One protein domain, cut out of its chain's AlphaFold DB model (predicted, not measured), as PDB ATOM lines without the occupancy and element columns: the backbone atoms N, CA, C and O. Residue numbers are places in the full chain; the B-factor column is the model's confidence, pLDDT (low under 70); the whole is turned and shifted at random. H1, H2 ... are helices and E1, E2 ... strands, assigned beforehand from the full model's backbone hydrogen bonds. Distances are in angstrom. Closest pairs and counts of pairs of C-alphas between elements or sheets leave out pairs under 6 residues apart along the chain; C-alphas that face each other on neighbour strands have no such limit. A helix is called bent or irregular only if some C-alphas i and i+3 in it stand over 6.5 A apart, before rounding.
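Overview. This is residues 4 to 105 of the 412 residues of the protein "Mobilization protein A" of Roseburia intestinalis (UniProt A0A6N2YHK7). Two small strand hairpins and one long helix are strung out in an open, elongated model: the hairpin of E1 and E2 and the helix H1 lie towards one end, and the hairpin of E3 and E4, with the loop of residues 41 to 57 beyond it, makes the other end. After H1 the backbone folds back beside the helix, and residues 100 to 105 stick out as a free tail. The printed part has 102 residues, with four named strands and one named helix in the order E1 E2 E3 E4 H1; both two-stranded sheets, E1 - E2 and E3 - E4, are antiparallel. The class is mixed, helices and strands, and under half of the residues, 42, are in named elements. The whole is extended, with a radius of gyration of the C-alphas of 22.0 A and spans of 66 by 41 by 28 A.

Arrangement. E1, residues 4 to 8, and E2, residues 16 to 21, form an antiparallel hairpin, with 167 degrees between their directions. The C-alphas of Ile 7 and Ala 17 face each other at 4.3 A; N 8 and O 16 are within hydrogen-bond range at 2.8 A, and N 6 and O 18 at 2.9 A. H1, residues 69 to 89, is apart from E1 and from E2. E3, residues 36 to 40, and E4, residues 58 to 62, form the other antiparallel hairpin, with 151 degrees between their directions. The C-alphas of Ser 36 and Asp 62 face each other at 4.0 A, and N 37 and O 61 are within hydrogen-bond range at 2.8 A. E3 is apart from E1, from E2 and from H1, and E4 is apart from E1 and from E2. H1 is not bent, and 16 of its 17 O i to N i+4 pairs are within hydrogen-bond range.

Along the chain. E1 begins at C-alpha 4, (-33.571, 21.209, -28.331), and is 13.5 A long. E2, with 6 residues the longest strand, is 16.1 A long. E3 is 13.0 A long and begins at C-alpha 36, (-23.938, 31.282, -45.504); E4 is 13.1 A long. H1 is 30.9 A long and ends at C-alpha 89, (-41.593, -3.838, -29.864).

Size, cuts and confidence. The two C-alphas farthest apart are those of Gly 54 and Gly 91, at 67.9 A. The printed part has no cut. The links from E2 to E3, with 14 residues, and from E3 to E4, with 17, are long; those from E1 to E2 and from E4 to H1 are short. Residues 90 to 105 hold no named element, and of these residues 100 to 105 stand free. The mean pLDDT of the printed part is 92.6, and no printed residue is under 70.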
ATOM      1  N   ASP A   4     -32.746  20.952 -29.505       96.94
ATOM      2  CA  ASP A   4     -33.571  21.209 -28.331       96.94
ATOM      3  C   ASP A   4     -34.953  20.614 -28.607       96.94
ATOM      4  O   ASP A   4     -35.536  20.873 -29.664       96.94
ATOM      5  N   PHE A   5     -35.456  19.753 -27.725       96.25
ATOM      6  CA  PHE A   5     -36.706  19.047 -27.967       96.25
ATOM      7  C   PHE A   5     -37.644  19.083 -26.766       96.25
ATOM      8  O   PHE A   5     -37.234  18.959 -25.616       96.25
ATOM      9  N   ALA A   6     -38.936  19.188 -27.064       96.69
ATOM     10  CA  ALA A   6     -40.015  19.153 -26.090       96.69
ATOM     11  C   ALA A   6     -41.106  18.190 -26.564       96.69
ATOM     12  O   ALA A   6     -41.515  18.221 -27.726       96.69
ATOM     13  N   ILE A   7     -41.589  17.340 -25.659       95.88
ATOM     14  CA  ILE A   7     -42.688  16.407 -25.922       95.88
ATOM     15  C   ILE A   7     -43.957  16.984 -25.303       95.88
ATOM     16  O   ILE A   7     -43.978  17.331 -24.125       95.88
ATOM     17  N   HIS A   8     -45.014  17.085 -26.101       94.31
ATOM     18  CA  HIS A   8     -46.309  17.608 -25.695       94.31
ATOM     19  C   HIS A   8     -47.380  16.525 -25.794       94.31
ATOM     20  O   HIS A   8     -47.575  15.917 -26.847       94.31
ATOM     21  N   ASP A   9     -48.155  16.383 -24.724       93.81
ATOM     22  CA  ASP A   9     -49.427  15.675 -24.737       93.81
ATOM     23  C   ASP A   9     -50.489  16.544 -24.060       93.81
ATOM     24  O   ASP A   9     -50.349  16.956 -22.911       93.81
ATOM     25  N   LYS A  10     -51.538  16.877 -24.813       88.25
ATOM     26  CA  LYS A  10     -52.657  17.706 -24.341       88.25
ATOM     27  C   LYS A  10     -53.870  16.862 -23.940       88.25
ATOM     28  O   LYS A  10     -54.943  17.424 -23.741       88.25
ATOM     29  N   GLY A  11     -53.742  15.532 -23.913       87.50
ATOM     30  CA  GLY A  11     -54.844  14.609 -23.631       87.50
ATOM     31  C   GLY A  11     -55.926  14.584 -24.717       87.50
ATOM     32  O   GLY A  11     -57.016  14.070 -24.495       87.50
ATOM     33  N   ASN A  12     -55.654  15.146 -25.899       86.19
ATOM     34  CA  ASN A  12     -56.609  15.257 -27.006       86.19
ATOM     35  C   ASN A  12     -56.384  14.210 -28.112       86.19
ATOM     36  O   ASN A  12     -56.878  14.381 -29.226       86.19
ATOM     37  N   GLY A  13     -55.602  13.165 -27.825       85.00
ATOM     38  CA  GLY A  13     -55.279  12.105 -28.780       85.00
ATOM     39  C   GLY A  13     -54.244  12.489 -29.843       85.00
ATOM     40  O   GLY A  13     -54.123  11.782 -30.839       85.00
ATOM     41  N   ASN A  14     -53.501  13.588 -29.660       88.12
ATOM     42  CA  ASN A  14     -52.419  14.002 -30.560       88.12
ATOM     43  C   ASN A  14     -51.116  14.326 -29.797       88.12
ATOM     44  O   ASN A  14     -50.709  15.497 -29.754       88.12
ATOM     45  N   PRO A  15     -50.461  13.325 -29.176       92.69
ATOM     46  CA  PRO A  15     -49.123  13.508 -28.626       92.69
ATOM     47  C   PRO A  15     -48.134  13.832 -29.756       92.69
ATOM     48  O   PRO A  15     -48.140  13.187 -30.805       92.69
ATOM     49  N   HIS A  16     -47.300  14.852 -29.569       93.88
ATOM     50  CA  HIS A  16     -46.338  15.309 -30.576       93.88
ATOM     51  C   HIS A  16     -45.076  15.874 -29.925       93.88
ATOM     52  O   HIS A  16     -45.101  16.312 -28.780       93.88
ATOM     53  N   ALA A  17     -43.971  15.891 -30.669       95.00
ATOM     54  CA  ALA A  17     -42.721  16.500 -30.233       95.00
ATOM     55  C   ALA A  17     -42.371  17.708 -31.107       95.00
ATOM     56  O   ALA A  17     -42.523  17.668 -32.330       95.00
ATOM     57  N   HIS A  18     -41.877  18.769 -30.478       95.44
ATOM     58  CA  HIS A  18     -41.189  19.862 -31.150       95.44
ATOM     59  C   HIS A  18     -39.689  19.626 -31.039       95.44
ATOM     60  O   HIS A  18     -39.198  19.347 -29.951       95.44
ATOM     61  N   ILE A  19     -38.976  19.736 -32.157       95.25
ATOM     62  CA  ILE A  19     -37.521  19.601 -32.215       95.25
ATOM     63  C   ILE A  19     -36.990  20.854 -32.908       95.25
ATOM     64  O   ILE A  19     -37.191  21.041 -34.108       95.25
ATOM     65  N   LEU A  20     -36.361  21.737 -32.141       95.75
ATOM     66  CA  LEU A  20     -35.686  22.923 -32.636       95.75
ATOM     67  C   LEU A  20     -34.235  22.559 -32.931       95.75
ATOM     68  O   LEU A  20     -33.509  22.060 -32.073       95.75
ATOM     69  N   LEU A  21     -33.815  22.816 -34.165       92.81
ATOM     70  CA  LEU A  21     -32.471  22.517 -34.635       92.81
ATOM     71  C   LEU A  21     -31.715  23.815 -34.892       92.81
ATOM     72  O   LEU A  21     -32.237  24.767 -35.476       92.81
ATOM     73  N   THR A  22     -30.453  23.850 -34.482       91.88
ATOM     74  CA  THR A  22     -29.562  24.965 -34.810       91.88
ATOM     75  C   THR A  22     -29.302  25.031 -36.311       91.88
ATOM     76  O   THR A  22     -29.015  24.010 -36.925       91.88
ATOM     77  N   MET A  23     -29.301  26.239 -36.881       89.25
ATOM     78  CA  MET A  23     -29.107  26.483 -38.323       89.25
ATOM     79  C   MET A  23     -27.648  26.747 -38.730       89.25
ATOM     80  O   MET A  23     -27.389  27.188 -39.848       89.25
ATOM     81  N   ARG A  24     -26.702  26.575 -37.806       91.62
ATOM     82  CA  ARG A  24     -25.269  26.801 -38.020       91.62
ATOM     83  C   ARG A  24     -24.508  25.548 -37.618       91.62
ATOM     84  O   ARG A  24     -24.877  24.892 -36.647       91.62
ATOM     85  N   ALA A  25     -23.459  25.230 -38.363       90.44
ATOM     86  CA  ALA A  25     -22.469  24.259 -37.925       90.44
ATOM     87  C   ALA A  25     -21.545  24.886 -36.871       90.44
ATOM     88  O   ALA A  25     -21.497  26.108 -36.715       90.44
ATOM     89  N   MET A  26     -20.839  24.034 -36.142       92.88
ATOM     90  CA  MET A  26     -19.876  24.404 -35.114       92.88
ATOM     91  C   MET A  26     -18.534  23.788 -35.501       92.88
ATOM     92  O   MET A  26     -18.520  22.670 -36.018       92.88
ATOM     93  N   ASP A  27     -17.445  24.525 -35.322       90.06
ATOM     94  CA  ASP A  27     -16.103  23.981 -35.520       90.06
ATOM     95  C   ASP A  27     -15.640  23.143 -34.314       90.06
ATOM     96  O   ASP A  27     -16.334  23.027 -33.301       90.06
ATOM     97  N   GLU A  28     -14.457  22.544 -34.434       92.62
ATOM     98  CA  GLU A  28     -13.841  21.695 -33.405       92.62
ATOM     99  C   GLU A  28     -13.602  22.406 -32.061       92.62
ATOM    100  O   GLU A  28     -13.506  21.751 -31.027       92.62
ATOM    101  N   ASN A  29     -13.564  23.743 -32.061       94.19
ATOM    102  CA  ASN A  29     -13.325  24.568 -30.878       94.19
ATOM    103  C   ASN A  29     -14.626  25.114 -30.267       94.19
ATOM    104  O   ASN A  29     -14.591  25.936 -29.352       94.19
ATOM    105  N   GLY A  30     -15.787  24.692 -30.775       89.62
ATOM    106  CA  GLY A  30     -17.082  25.112 -30.253       89.62
ATOM    107  C   GLY A  30     -17.593  26.446 -30.812       89.62
ATOM    108  O   GLY A  30     -18.584  26.984 -30.310       89.62
ATOM    109  N   LYS A  31     -16.960  27.010 -31.850       93.56
ATOM    110  CA  LYS A  31     -17.379  28.287 -32.443       93.56
ATOM    111  C   LYS A  31     -18.379  28.066 -33.573       93.56
ATOM    112  O   LYS A  31     -18.202  27.234 -34.460       93.56
ATOM    113  N   TRP A  32     -19.445  28.867 -33.569       93.56
ATOM    114  CA  TRP A  32     -20.451  28.851 -34.628       93.56
ATOM    115  C   TRP A  32     -19.894  29.348 -35.962       93.56
ATOM    116  O   TRP A  32     -19.369  30.461 -36.060       93.56
ATOM    117  N   LEU A  33     -20.117  28.566 -37.013       91.75
ATOM    118  CA  LEU A  33     -19.794  28.942 -38.382       91.75
ATOM    119  C   LEU A  33     -20.835  29.933 -38.956       91.75
ATOM    120  O   LEU A  33     -21.988  30.008 -38.490       91.75
ATOM    121  N   PRO A  34     -20.461  30.748 -39.963       91.38
ATOM    122  CA  PRO A  34     -21.415  31.542 -40.733       91.38
ATOM    123  C   PRO A  34     -22.528  30.651 -41.289       91.38
ATOM    124  O   PRO A  34     -22.258  29.532 -41.684       91.38
ATOM    125  N   LYS A  35     -23.774  31.136 -41.337       88.94
ATOM    126  CA  LYS A  35     -24.895  30.376 -41.928       88.94
ATOM    127  C   LYS A  35     -24.742  30.214 -43.445       88.94
ATOM    128  O   LYS A  35     -25.238  29.264 -44.039       88.94
ATOM    129  N   SER A  36     -24.104  31.195 -44.066       91.38
ATOM    130  CA  SER A  36     -23.938  31.282 -45.504       91.38
ATOM    131  C   SER A  36     -22.698  32.076 -45.855       91.38
ATOM    132  O   SER A  36     -22.290  32.959 -45.094       91.38
ATOM    133  N   ARG A  37     -22.160  31.817 -47.040       91.56
ATOM    134  CA  ARG A  37     -21.076  32.578 -47.653       91.56
ATOM    135  C   ARG A  37     -21.550  33.229 -48.948       91.56
ATOM    136  O   ARG A  37     -22.480  32.758 -49.601       91.56
ATOM    137  N   LYS A  38     -20.914  34.344 -49.295       93.12
ATOM    138  CA  LYS A  38     -21.090  34.997 -50.591       93.12
ATOM    139  C   LYS A  38     -20.149  34.328 -51.587       93.12
ATOM    140  O   LYS A  38     -18.947  34.290 -51.335       93.12
ATOM    141  N   VAL A  39     -20.688  33.840 -52.697       92.81
ATOM    142  CA  VAL A  39     -19.922  33.211 -53.779       92.81
ATOM    143  C   VAL A  39     -20.061  34.075 -55.021       92.81
ATOM    144  O   VAL A  39     -21.164  34.510 -55.347       92.81
ATOM    145  N   TYR A  40     -18.940  34.388 -55.670       94.62
ATOM    146  CA  TYR A  40     -18.949  35.125 -56.931       94.62
ATOM    147  C   TYR A  40     -19.222  34.166 -58.084       94.62
ATOM    148  O   TYR A  40     -18.611  33.100 -58.144       94.62
ATOM    149  N   ASP A  41     -20.112  34.565 -58.986       93.12
ATOM    150  CA  ASP A  41     -20.412  33.776 -60.177       93.12
ATOM    151  C   ASP A  41     -19.247  33.923 -61.163       93.12
ATOM    152  O   ASP A  41     -18.780  35.043 -61.410       93.12
ATOM    153  N   LEU A  42     -18.786  32.793 -61.698       94.44
ATOM    154  CA  LEU A  42     -17.708  32.730 -62.681       94.44
ATOM    155  C   LEU A  42     -18.283  32.508 -64.086       94.44
ATOM    156  O   LEU A  42     -19.327  31.868 -64.229       94.44
ATOM    157  N   ASP A  43     -17.625  33.057 -65.102       92.44
ATOM    158  CA  ASP A  43     -17.923  32.790 -66.509       92.44
ATOM    159  C   ASP A  43     -17.259  31.490 -67.009       92.44
ATOM    160  O   ASP A  43     -16.654  30.741 -66.239       92.44
ATOM    161  N   GLU A  44     -17.381  31.210 -68.310       91.31
ATOM    162  CA  GLU A  44     -16.823  30.008 -68.952       91.31
ATOM    163  C   GLU A  44     -15.289  29.914 -68.858       91.31
ATOM    164  O   GLU A  44     -14.738  28.819 -68.955       91.31
ATOM    165  N   ASN A  45     -14.599  31.033 -68.611       90.19
ATOM    166  CA  ASN A  45     -13.144  31.103 -68.468       90.19
ATOM    167  C   ASN A  45     -12.692  31.076 -66.997       90.19
ATOM    168  O   ASN A  45     -11.494  31.104 -66.715       90.19
ATOM    169  N   GLY A  46     -13.633  31.017 -66.047       89.69
ATOM    170  CA  GLY A  46     -13.348  31.052 -64.615       89.69
ATOM    171  C   GLY A  46     -13.136  32.461 -64.050       89.69
ATOM    172  O   GLY A  46     -12.698  32.592 -62.903       89.69
ATOM    173  N   GLU A  47     -13.453  33.516 -64.804       92.25
ATOM    174  CA  GLU A  47     -13.349  34.902 -64.344       92.25
ATOM    175  C   GLU A  47     -14.657  35.390 -63.709       92.25
ATOM    176  O   GLU A  47     -15.749  34.913 -64.013       92.25
ATOM    177  N   ARG A  48     -14.575  36.352 -62.780       93.56
ATOM    178  CA  ARG A  48     -15.767  36.873 -62.088       93.56
ATOM    179  C   ARG A  48     -16.638  37.679 -63.045       93.56
ATOM    180  O   ARG A  48     -16.159  38.587 -63.717       93.56
ATOM    181  N   ILE A  49     -17.948  37.459 -62.994       93.06
ATOM    182  CA  ILE A  49     -18.897  38.188 -63.842       93.06
ATOM    183  C   ILE A  49     -19.144  39.595 -63.278       93.06
ATOM    184  O   ILE A  49     -19.647  39.755 -62.159       93.06
ATOM    185  N   ARG A  50     -18.837  40.637 -64.059       92.44
ATOM    186  CA  ARG A  50     -19.132  42.037 -63.708       92.44
ATOM    187  C   ARG A  50     -20.499  42.461 -64.245       92.44
ATOM    188  O   ARG A  50     -20.787  42.291 -65.423       92.44
ATOM    189  N   LEU A  51     -21.344  43.026 -63.386       92.50
ATOM    190  CA  LEU A  51     -22.652  43.564 -63.769       92.50
ATOM    191  C   LEU A  51     -22.511  44.981 -64.357       92.50
ATOM    192  O   LEU A  51     -21.572  45.693 -63.992       92.50
ATOM    193  N   PRO A  52     -23.477  45.452 -65.174       92.62
ATOM    194  CA  PRO A  52     -23.482  46.824 -65.703       92.62
ATOM    195  C   PRO A  52     -23.419  47.914 -64.622       92.62
ATOM    196  O   PRO A  52     -22.903  48.998 -64.861       92.62
ATOM    197  N   SER A  53     -23.885  47.614 -63.406       89.56
ATOM    198  CA  SER A  53     -23.788  48.496 -62.234       89.56
ATOM    199  C   SER A  53     -22.366  48.651 -61.674       89.56
ATOM    200  O   SER A  53     -22.172  49.343 -60.679       89.56
ATOM    201  N   GLY A  54     -21.371  47.966 -62.243       89.50
ATOM    202  CA  GLY A  54     -19.983  47.950 -61.776       89.50
ATOM    203  C   GLY A  54     -19.707  46.970 -60.630       89.50
ATOM    204  O   GLY A  54     -18.538  46.712 -60.334       89.50
ATOM    205  N   SER A  55     -20.754  46.395 -60.027       91.94
ATOM    206  CA  SER A  55     -20.664  45.367 -58.983       91.94
ATOM    207  C   SER A  55     -20.429  43.963 -59.558       91.94
ATOM    208  O   SER A  55     -20.764  43.683 -60.706       91.94
ATOM    209  N   TRP A  56     -19.849  43.061 -58.765       94.38
ATOM    210  CA  TRP A  56     -19.659  41.660 -59.155       94.38
ATOM    211  C   TRP A  56     -20.927  40.844 -58.913       94.38
ATOM    212  O   TRP A  56     -21.521  40.935 -57.832       94.38
ATOM    213  N   LYS A  57     -21.299  40.007 -59.884       94.81
ATOM    214  CA  LYS A  57     -22.392  39.048 -59.746       94.81
ATOM    215  C   LYS A  57     -22.017  37.999 -58.699       94.81
ATOM    216  O   LYS A  57     -20.906  37.470 -58.685       94.81
ATOM    217  N   SER A  58     -22.934  37.744 -57.780       93.81
ATOM    218  CA  SER A  58     -22.721  36.812 -56.680       93.81
ATOM    219  C   SER A  58     -24.044  36.265 -56.189       93.81
ATOM    220  O   SER A  58     -25.029  37.007 -56.161       93.81
ATOM    221  N   HIS A  59     -24.029  35.043 -55.675       93.12
ATOM    222  CA  HIS A  59     -25.147  34.461 -54.954       93.12
ATOM    223  C   HIS A  59     -24.747  34.082 -53.523       93.12
ATOM    224  O   HIS A  59     -23.578  34.101 -53.122       93.12
ATOM    225  N   LYS A  60     -25.767  33.803 -52.716       92.06
ATOM    226  CA  LYS A  60     -25.618  33.297 -51.357       92.06
ATOM    227  C   LYS A  60     -25.619  31.772 -51.420       92.06
ATOM    228  O   LYS A  60     -26.592  31.193 -51.888       92.06
ATOM    229  N   GLU A  61     -24.583  31.149 -50.879       90.69
ATOM    230  CA  GLU A  61     -24.520  29.703 -50.676       90.69
ATOM    231  C   GLU A  61     -24.602  29.418 -49.171       90.69
ATOM    232  O   GLU A  61     -23.872  30.026 -48.380       90.69
ATOM    233  N   ASP A  62     -25.515  28.544 -48.746       89.81
ATOM    234  CA  ASP A  62     -25.551  28.084 -47.354       89.81
ATOM    235  C   ASP A  62     -24.312  27.209 -47.081       89.81
ATOM    236  O   ASP A  62     -23.876  26.439 -47.928       89.81
ATOM    237  N   THR A  63     -23.705  27.331 -45.899       88.38
ATOM    238  CA  THR A  63     -22.478  26.576 -45.561       88.38
ATOM    239  C   THR A  63     -22.748  25.120 -45.176       88.38
ATOM    240  O   THR A  63     -21.818  24.375 -44.884       88.38
ATOM    241  N   VAL A  64     -24.021  24.747 -45.085       88.81
ATOM    242  CA  VAL A  64     -24.514  23.410 -44.762       88.81
ATOM    243  C   VAL A  64     -25.655  23.079 -45.714       88.81
ATOM    244  O   VAL A  64     -26.376  23.966 -46.168       88.81
ATOM    245  N   ASP A  65     -25.851  21.796 -45.970       88.81
ATOM    246  CA  ASP A  65     -26.842  21.275 -46.909       88.81
ATOM    247  C   ASP A  65     -28.154  20.841 -46.234       88.81
ATOM    248  O   ASP A  65     -29.031  20.276 -46.880       88.81
ATOM    249  N   TRP A  66     -28.332  21.134 -44.941       89.00
ATOM    250  CA  TRP A  66     -29.479  20.682 -44.141       89.00
ATOM    251  C   TRP A  66     -30.848  21.133 -44.684       89.00
ATOM    252  O   TRP A  66     -31.863  20.547 -44.331       89.00
ATOM    253  N   ASN A  67     -30.891  22.162 -45.537       86.94
ATOM    254  CA  ASN A  67     -32.124  22.658 -46.164       86.94
ATOM    255  C   ASN A  67     -32.438  22.000 -47.521       86.94
ATOM    256  O   ASN A  67     -33.449  22.344 -48.136       86.94
ATOM    257  N   ASP A  68     -31.589  21.094 -48.013       89.88
ATOM    258  CA  ASP A  68     -31.848  20.354 -49.248       89.88
ATOM    259  C   ASP A  68     -33.075  19.442 -49.069       89.88
ATOM    260  O   ASP A  68     -33.169  18.651 -48.124       89.88
ATOM    261  N   GLN A  69     -34.032  19.548 -49.996       87.06
ATOM    262  CA  GLN A  69     -35.300  18.818 -49.949       87.06
ATOM    263  C   GLN A  69     -35.112  17.296 -49.896       87.06
ATOM    264  O   GLN A  69     -35.951  16.615 -49.297       87.06
ATOM    265  N   LYS A  70     -34.010  16.757 -50.445       90.06
ATOM    266  CA  LYS A  70     -33.721  15.313 -50.407       90.06
ATOM    267  C   LYS A  70     -33.655  14.771 -48.975       90.06
ATOM    268  O   LYS A  70     -34.125  13.664 -48.706       90.06
ATOM    269  N   TYR A  71     -33.138  15.564 -48.033       91.19
ATOM    270  CA  TYR A  71     -33.039  15.152 -46.635       91.19
ATOM    271  C   TYR A  71     -34.402  15.085 -45.955       91.19
ATOM    272  O   TYR A  71     -34.597  14.244 -45.083       91.19
ATOM    273  N   GLY A  72     -35.379  15.878 -46.403       90.38
ATOM    274  CA  GLY A  72     -36.752  15.785 -45.913       90.38
ATOM    275  C   GLY A  72     -37.363  14.396 -46.129       90.38
ATOM    276  O   GLY A  72     -38.056  13.885 -45.248       90.38
ATOM    277  N   GLU A  73     -37.083  13.753 -47.266       88.06
ATOM    278  CA  GLU A  73     -37.530  12.378 -47.520       88.06
ATOM    279  C   GLU A  73     -36.768  11.363 -46.661       88.06
ATOM    280  O   GLU A  73     -37.398  10.507 -46.035       88.06
ATOM    281  N   ILE A  74     -35.443  11.503 -46.553       92.94
ATOM    282  CA  ILE A  74     -34.597  10.631 -45.722       92.94
ATOM    283  C   ILE A  74     -35.038  10.684 -44.254       92.94
ATOM    284  O   ILE A  74     -35.211   9.647 -43.617       92.94
ATOM    285  N   TRP A  75     -35.283  11.877 -43.710       93.50
ATOM    286  CA  TRP A  75     -35.721  12.047 -42.327       93.50
ATOM    287  C   TRP A  75     -37.124  11.493 -42.088       93.50
ATOM    288  O   TRP A  75     -37.360  10.865 -41.056       93.50
ATOM    289  N   ARG A  76     -38.052  11.650 -43.045       93.94
ATOM    290  CA  ARG A  76     -39.378  11.013 -42.972       93.94
ATOM    291  C   ARG A  76     -39.262   9.491 -42.951       93.94
ATOM    292  O   ARG A  76     -39.903   8.852 -42.121       93.94
ATOM    293  N   GLN A  77     -38.435   8.908 -43.814       93.19
ATOM    294  CA  GLN A  77     -38.201   7.462 -43.818       93.19
ATOM    295  C   GLN A  77     -37.556   6.991 -42.509       93.19
ATOM    296  O   GLN A  77     -38.037   6.030 -41.908       93.19
ATOM    297  N   GLY A  78     -36.535   7.700 -42.017       95.94
ATOM    298  CA  GLY A  78     -35.888   7.405 -40.736       95.94
ATOM    299  C   GLY A  78     -36.858   7.470 -39.553       95.94
ATOM    300  O   GLY A  78     -36.844   6.587 -38.692       95.94
ATOM    301  N   TRP A  79     -37.756   8.460 -39.541       95.62
ATOM    302  CA  TRP A  79     -38.821   8.560 -38.542       95.62
ATOM    303  C   TRP A  79     -39.805   7.391 -38.633       95.62
ATOM    304  O   TRP A  79     -40.054   6.733 -37.626       95.62
ATOM    305  N   ALA A  80     -40.322   7.089 -39.831       95.94
ATOM    306  CA  ALA A  80     -41.256   5.984 -40.044       95.94
ATOM    307  C   ALA A  80     -40.659   4.642 -39.596       95.94
ATOM    308  O   ALA A  80     -41.301   3.897 -38.858       95.94
ATOM    309  N   ALA A  81     -39.410   4.362 -39.979       96.88
ATOM    310  CA  ALA A  81     -38.694   3.152 -39.588       96.88
ATOM    311  C   ALA A  81     -38.516   3.058 -38.065       96.88
ATOM    312  O   ALA A  81     -38.817   2.027 -37.463       96.88
ATOM    313  N   THR A  82     -38.086   4.152 -37.430       97.00
ATOM    314  CA  THR A  82     -37.887   4.201 -35.975       97.00
ATOM    315  C   THR A  82     -39.200   3.988 -35.228       97.00
ATOM    316  O   THR A  82     -39.265   3.159 -34.322       97.00
ATOM    317  N   ALA A  83     -40.260   4.692 -35.626       96.25
ATOM    318  CA  ALA A  83     -41.576   4.572 -35.015       96.25
ATOM    319  C   ALA A  83     -42.176   3.167 -35.203       96.25
ATOM    320  O   ALA A  83     -42.676   2.594 -34.240       96.25
ATOM    321  N   ASN A  84     -42.058   2.571 -36.396       97.31
ATOM    322  CA  ASN A  84     -42.524   1.205 -36.659       97.31
ATOM    323  C   ASN A  84     -41.805   0.162 -35.806       97.31
ATOM    324  O   ASN A  84     -42.462  -0.732 -35.278       97.31
ATOM    325  N   ARG A  85     -40.490   0.313 -35.608       97.75
ATOM    326  CA  ARG A  85     -39.716  -0.551 -34.709       97.75
ATOM    327  C   ARG A  85     -40.251  -0.496 -33.277       97.75
ATOM    328  O   ARG A  85     -40.378  -1.530 -32.631       97.75
ATOM    329  N   TYR A  86     -40.585   0.697 -32.780       97.19
ATOM    330  CA  TYR A  86     -41.176   0.834 -31.448       97.19
ATOM    331  C   TYR A  86     -42.621   0.325 -31.385       97.19
ATOM    332  O   TYR A  86     -42.987  -0.274 -30.378       97.19
ATOM    333  N   LEU A  87     -43.437   0.503 -32.429       97.00
ATOM    334  CA  LEU A  87     -44.780  -0.089 -32.493       97.00
ATOM    335  C   LEU A  87     -44.703  -1.619 -32.399       97.00
ATOM    336  O   LEU A  87     -45.370  -2.222 -31.562       97.00
ATOM    337  N   GLU A  88     -43.825  -2.238 -33.183       96.81
ATOM    338  CA  GLU A  88     -43.592  -3.681 -33.155       96.81
ATOM    339  C   GLU A  88     -43.092  -4.175 -31.792       96.81
ATOM    340  O   GLU A  88     -43.667  -5.114 -31.244       96.81
ATOM    341  N   ALA A  89     -42.105  -3.497 -31.194       97.50
ATOM    342  CA  ALA A  89     -41.593  -3.838 -29.864       97.50
ATOM    343  C   ALA A  89     -42.668  -3.762 -28.761       97.50
ATOM    344  O   ALA A  89     -42.548  -4.429 -27.738       97.50
ATOM    345  N   ASN A  90     -43.725  -2.972 -28.973       97.00
ATOM    346  CA  ASN A  90     -44.867  -2.848 -28.065       97.00
ATOM    347  C   ASN A  90     -46.077  -3.710 -28.488       97.00
ATOM    348  O   ASN A  90     -47.182  -3.494 -27.990       97.00
ATOM    349  N   GLY A  91     -45.913  -4.655 -29.424       95.81
ATOM    350  CA  GLY A  91     -46.985  -5.555 -29.869       95.81
ATOM    351  C   GLY A  91     -48.118  -4.860 -30.634       95.81
ATOM    352  O   GLY A  91     -49.235  -5.371 -30.698       95.81
ATOM    353  N   ARG A  92     -47.855  -3.677 -31.198       96.12
ATOM    354  CA  ARG A  92     -48.839  -2.865 -31.922       96.12
ATOM    355  C   ARG A  92     -48.846  -3.259 -33.407       96.12
ATOM    356  O   ARG A  92     -47.783  -3.210 -34.037       96.12
ATOM    357  N   PRO A  93     -49.987  -3.670 -33.996       94.69
ATOM    358  CA  PRO A  93     -50.061  -4.068 -35.407       94.69
ATOM    359  C   PRO A  93     -49.985  -2.886 -36.386       94.69
ATOM    360  O   PRO A  93     -49.767  -3.087 -37.579       94.69
ATOM    361  N   GLU A  94     -50.167  -1.652 -35.916       94.25
ATOM    362  CA  GLU A  94     -50.133  -0.454 -36.751       94.25
ATOM    363  C   GLU A  94     -48.747  -0.236 -37.383       94.25
ATOM    364  O   GLU A  94     -47.712  -0.504 -36.770       94.25
ATOM    365  N   ARG A  95     -48.711   0.276 -38.619       94.81
ATOM    366  CA  ARG A  95     -47.475   0.639 -39.325       94.81
ATOM    367  C   ARG A  95     -47.638   1.997 -40.001       94.81
ATOM    368  O   ARG A  95     -48.631   2.251 -40.677       94.81
ATOM    369  N   LEU A  96     -46.657   2.867 -39.801       93.62
ATOM    370  CA  LEU A  96     -46.519   4.153 -40.463       93.62
ATOM    371  C   LEU A  96     -45.846   3.979 -41.823       93.62
ATOM    372  O   LEU A  96     -44.773   3.387 -41.930       93.62
ATOM    373  N   ASP A  97     -46.444   4.593 -42.835       93.00
ATOM    374  CA  ASP A  97     -45.830   4.839 -44.132       93.00
ATOM    375  C   ASP A  97     -46.058   6.312 -44.478       93.00
ATOM    376  O   ASP A  97     -47.196   6.768 -44.602       93.00
ATOM    377  N   LEU A  98     -44.967   7.076 -44.553       91.81
ATOM    378  CA  LEU A  98     -45.009   8.527 -44.765       91.81
ATOM    379  C   LEU A  98     -44.881   8.919 -46.241       91.81
ATOM    380  O   LEU A  98     -44.756  10.105 -46.555       91.81
ATOM    381  N   ARG A  99     -44.904   7.943 -47.157       90.38
ATOM    382  CA  ARG A  99     -45.073   8.202 -48.589       90.38
ATOM    383  C   ARG A  99     -46.494   8.705 -48.857       90.38
ATOM    384  O   ARG A  99     -47.401   8.484 -48.057       90.38
ATOM    385  N   SER A 100     -46.716   9.372 -49.988       90.62
ATOM    386  CA  SER A 100     -48.076   9.718 -50.421       90.62
ATOM    387  C   SER A 100     -48.923   8.455 -50.626       90.62
ATOM    388  O   SER A 100     -48.375   7.401 -50.939       90.62
ATOM    389  N   TYR A 101     -50.253   8.556 -50.503       92.38
ATOM    390  CA  TYR A 101     -51.154   7.420 -50.762       92.38
ATOM    391  C   TYR A 101     -50.910   6.783 -52.139       92.38
ATOM    392  O   TYR A 101     -50.850   5.563 -52.242       92.38
ATOM    393  N   GLU A 102     -50.639   7.597 -53.160       92.75
ATOM    394  CA  GLU A 102     -50.247   7.138 -54.498       92.75
ATOM    395  C   GLU A 102     -48.990   6.252 -54.479       92.75
ATOM    396  O   GLU A 102     -49.008   5.136 -54.991       92.75
ATOM    397  N   ARG A 103     -47.910   6.691 -53.816       91.81
ATOM    398  CA  ARG A 103     -46.662   5.913 -53.689       91.81
ATOM    399  C   ARG A 103     -46.809   4.663 -52.817       91.81
ATOM    400  O   ARG A 103     -45.948   3.788 -52.870       91.81
ATOM    401  N   GLN A 104     -47.868   4.584 -52.014       92.81
ATOM    402  CA  GLN A 104     -48.255   3.381 -51.275       92.81
ATOM    403  C   GLN A 104     -49.126   2.429 -52.116       92.81
ATOM    404  O   GLN A 104     -49.415   1.322 -51.668       92.81
ATOM    405  N   GLY A 105     -49.571   2.842 -53.309       92.25
ATOM    406  CA  GLY A 105     -50.553   2.102 -54.106       92.25
ATOM    407  C   GLY A 105     -51.957   2.114 -53.492       92.25
ATOM    408  O   GLY A 105     -52.779   1.249 -53.793       92.25
TER     409      GLY A 105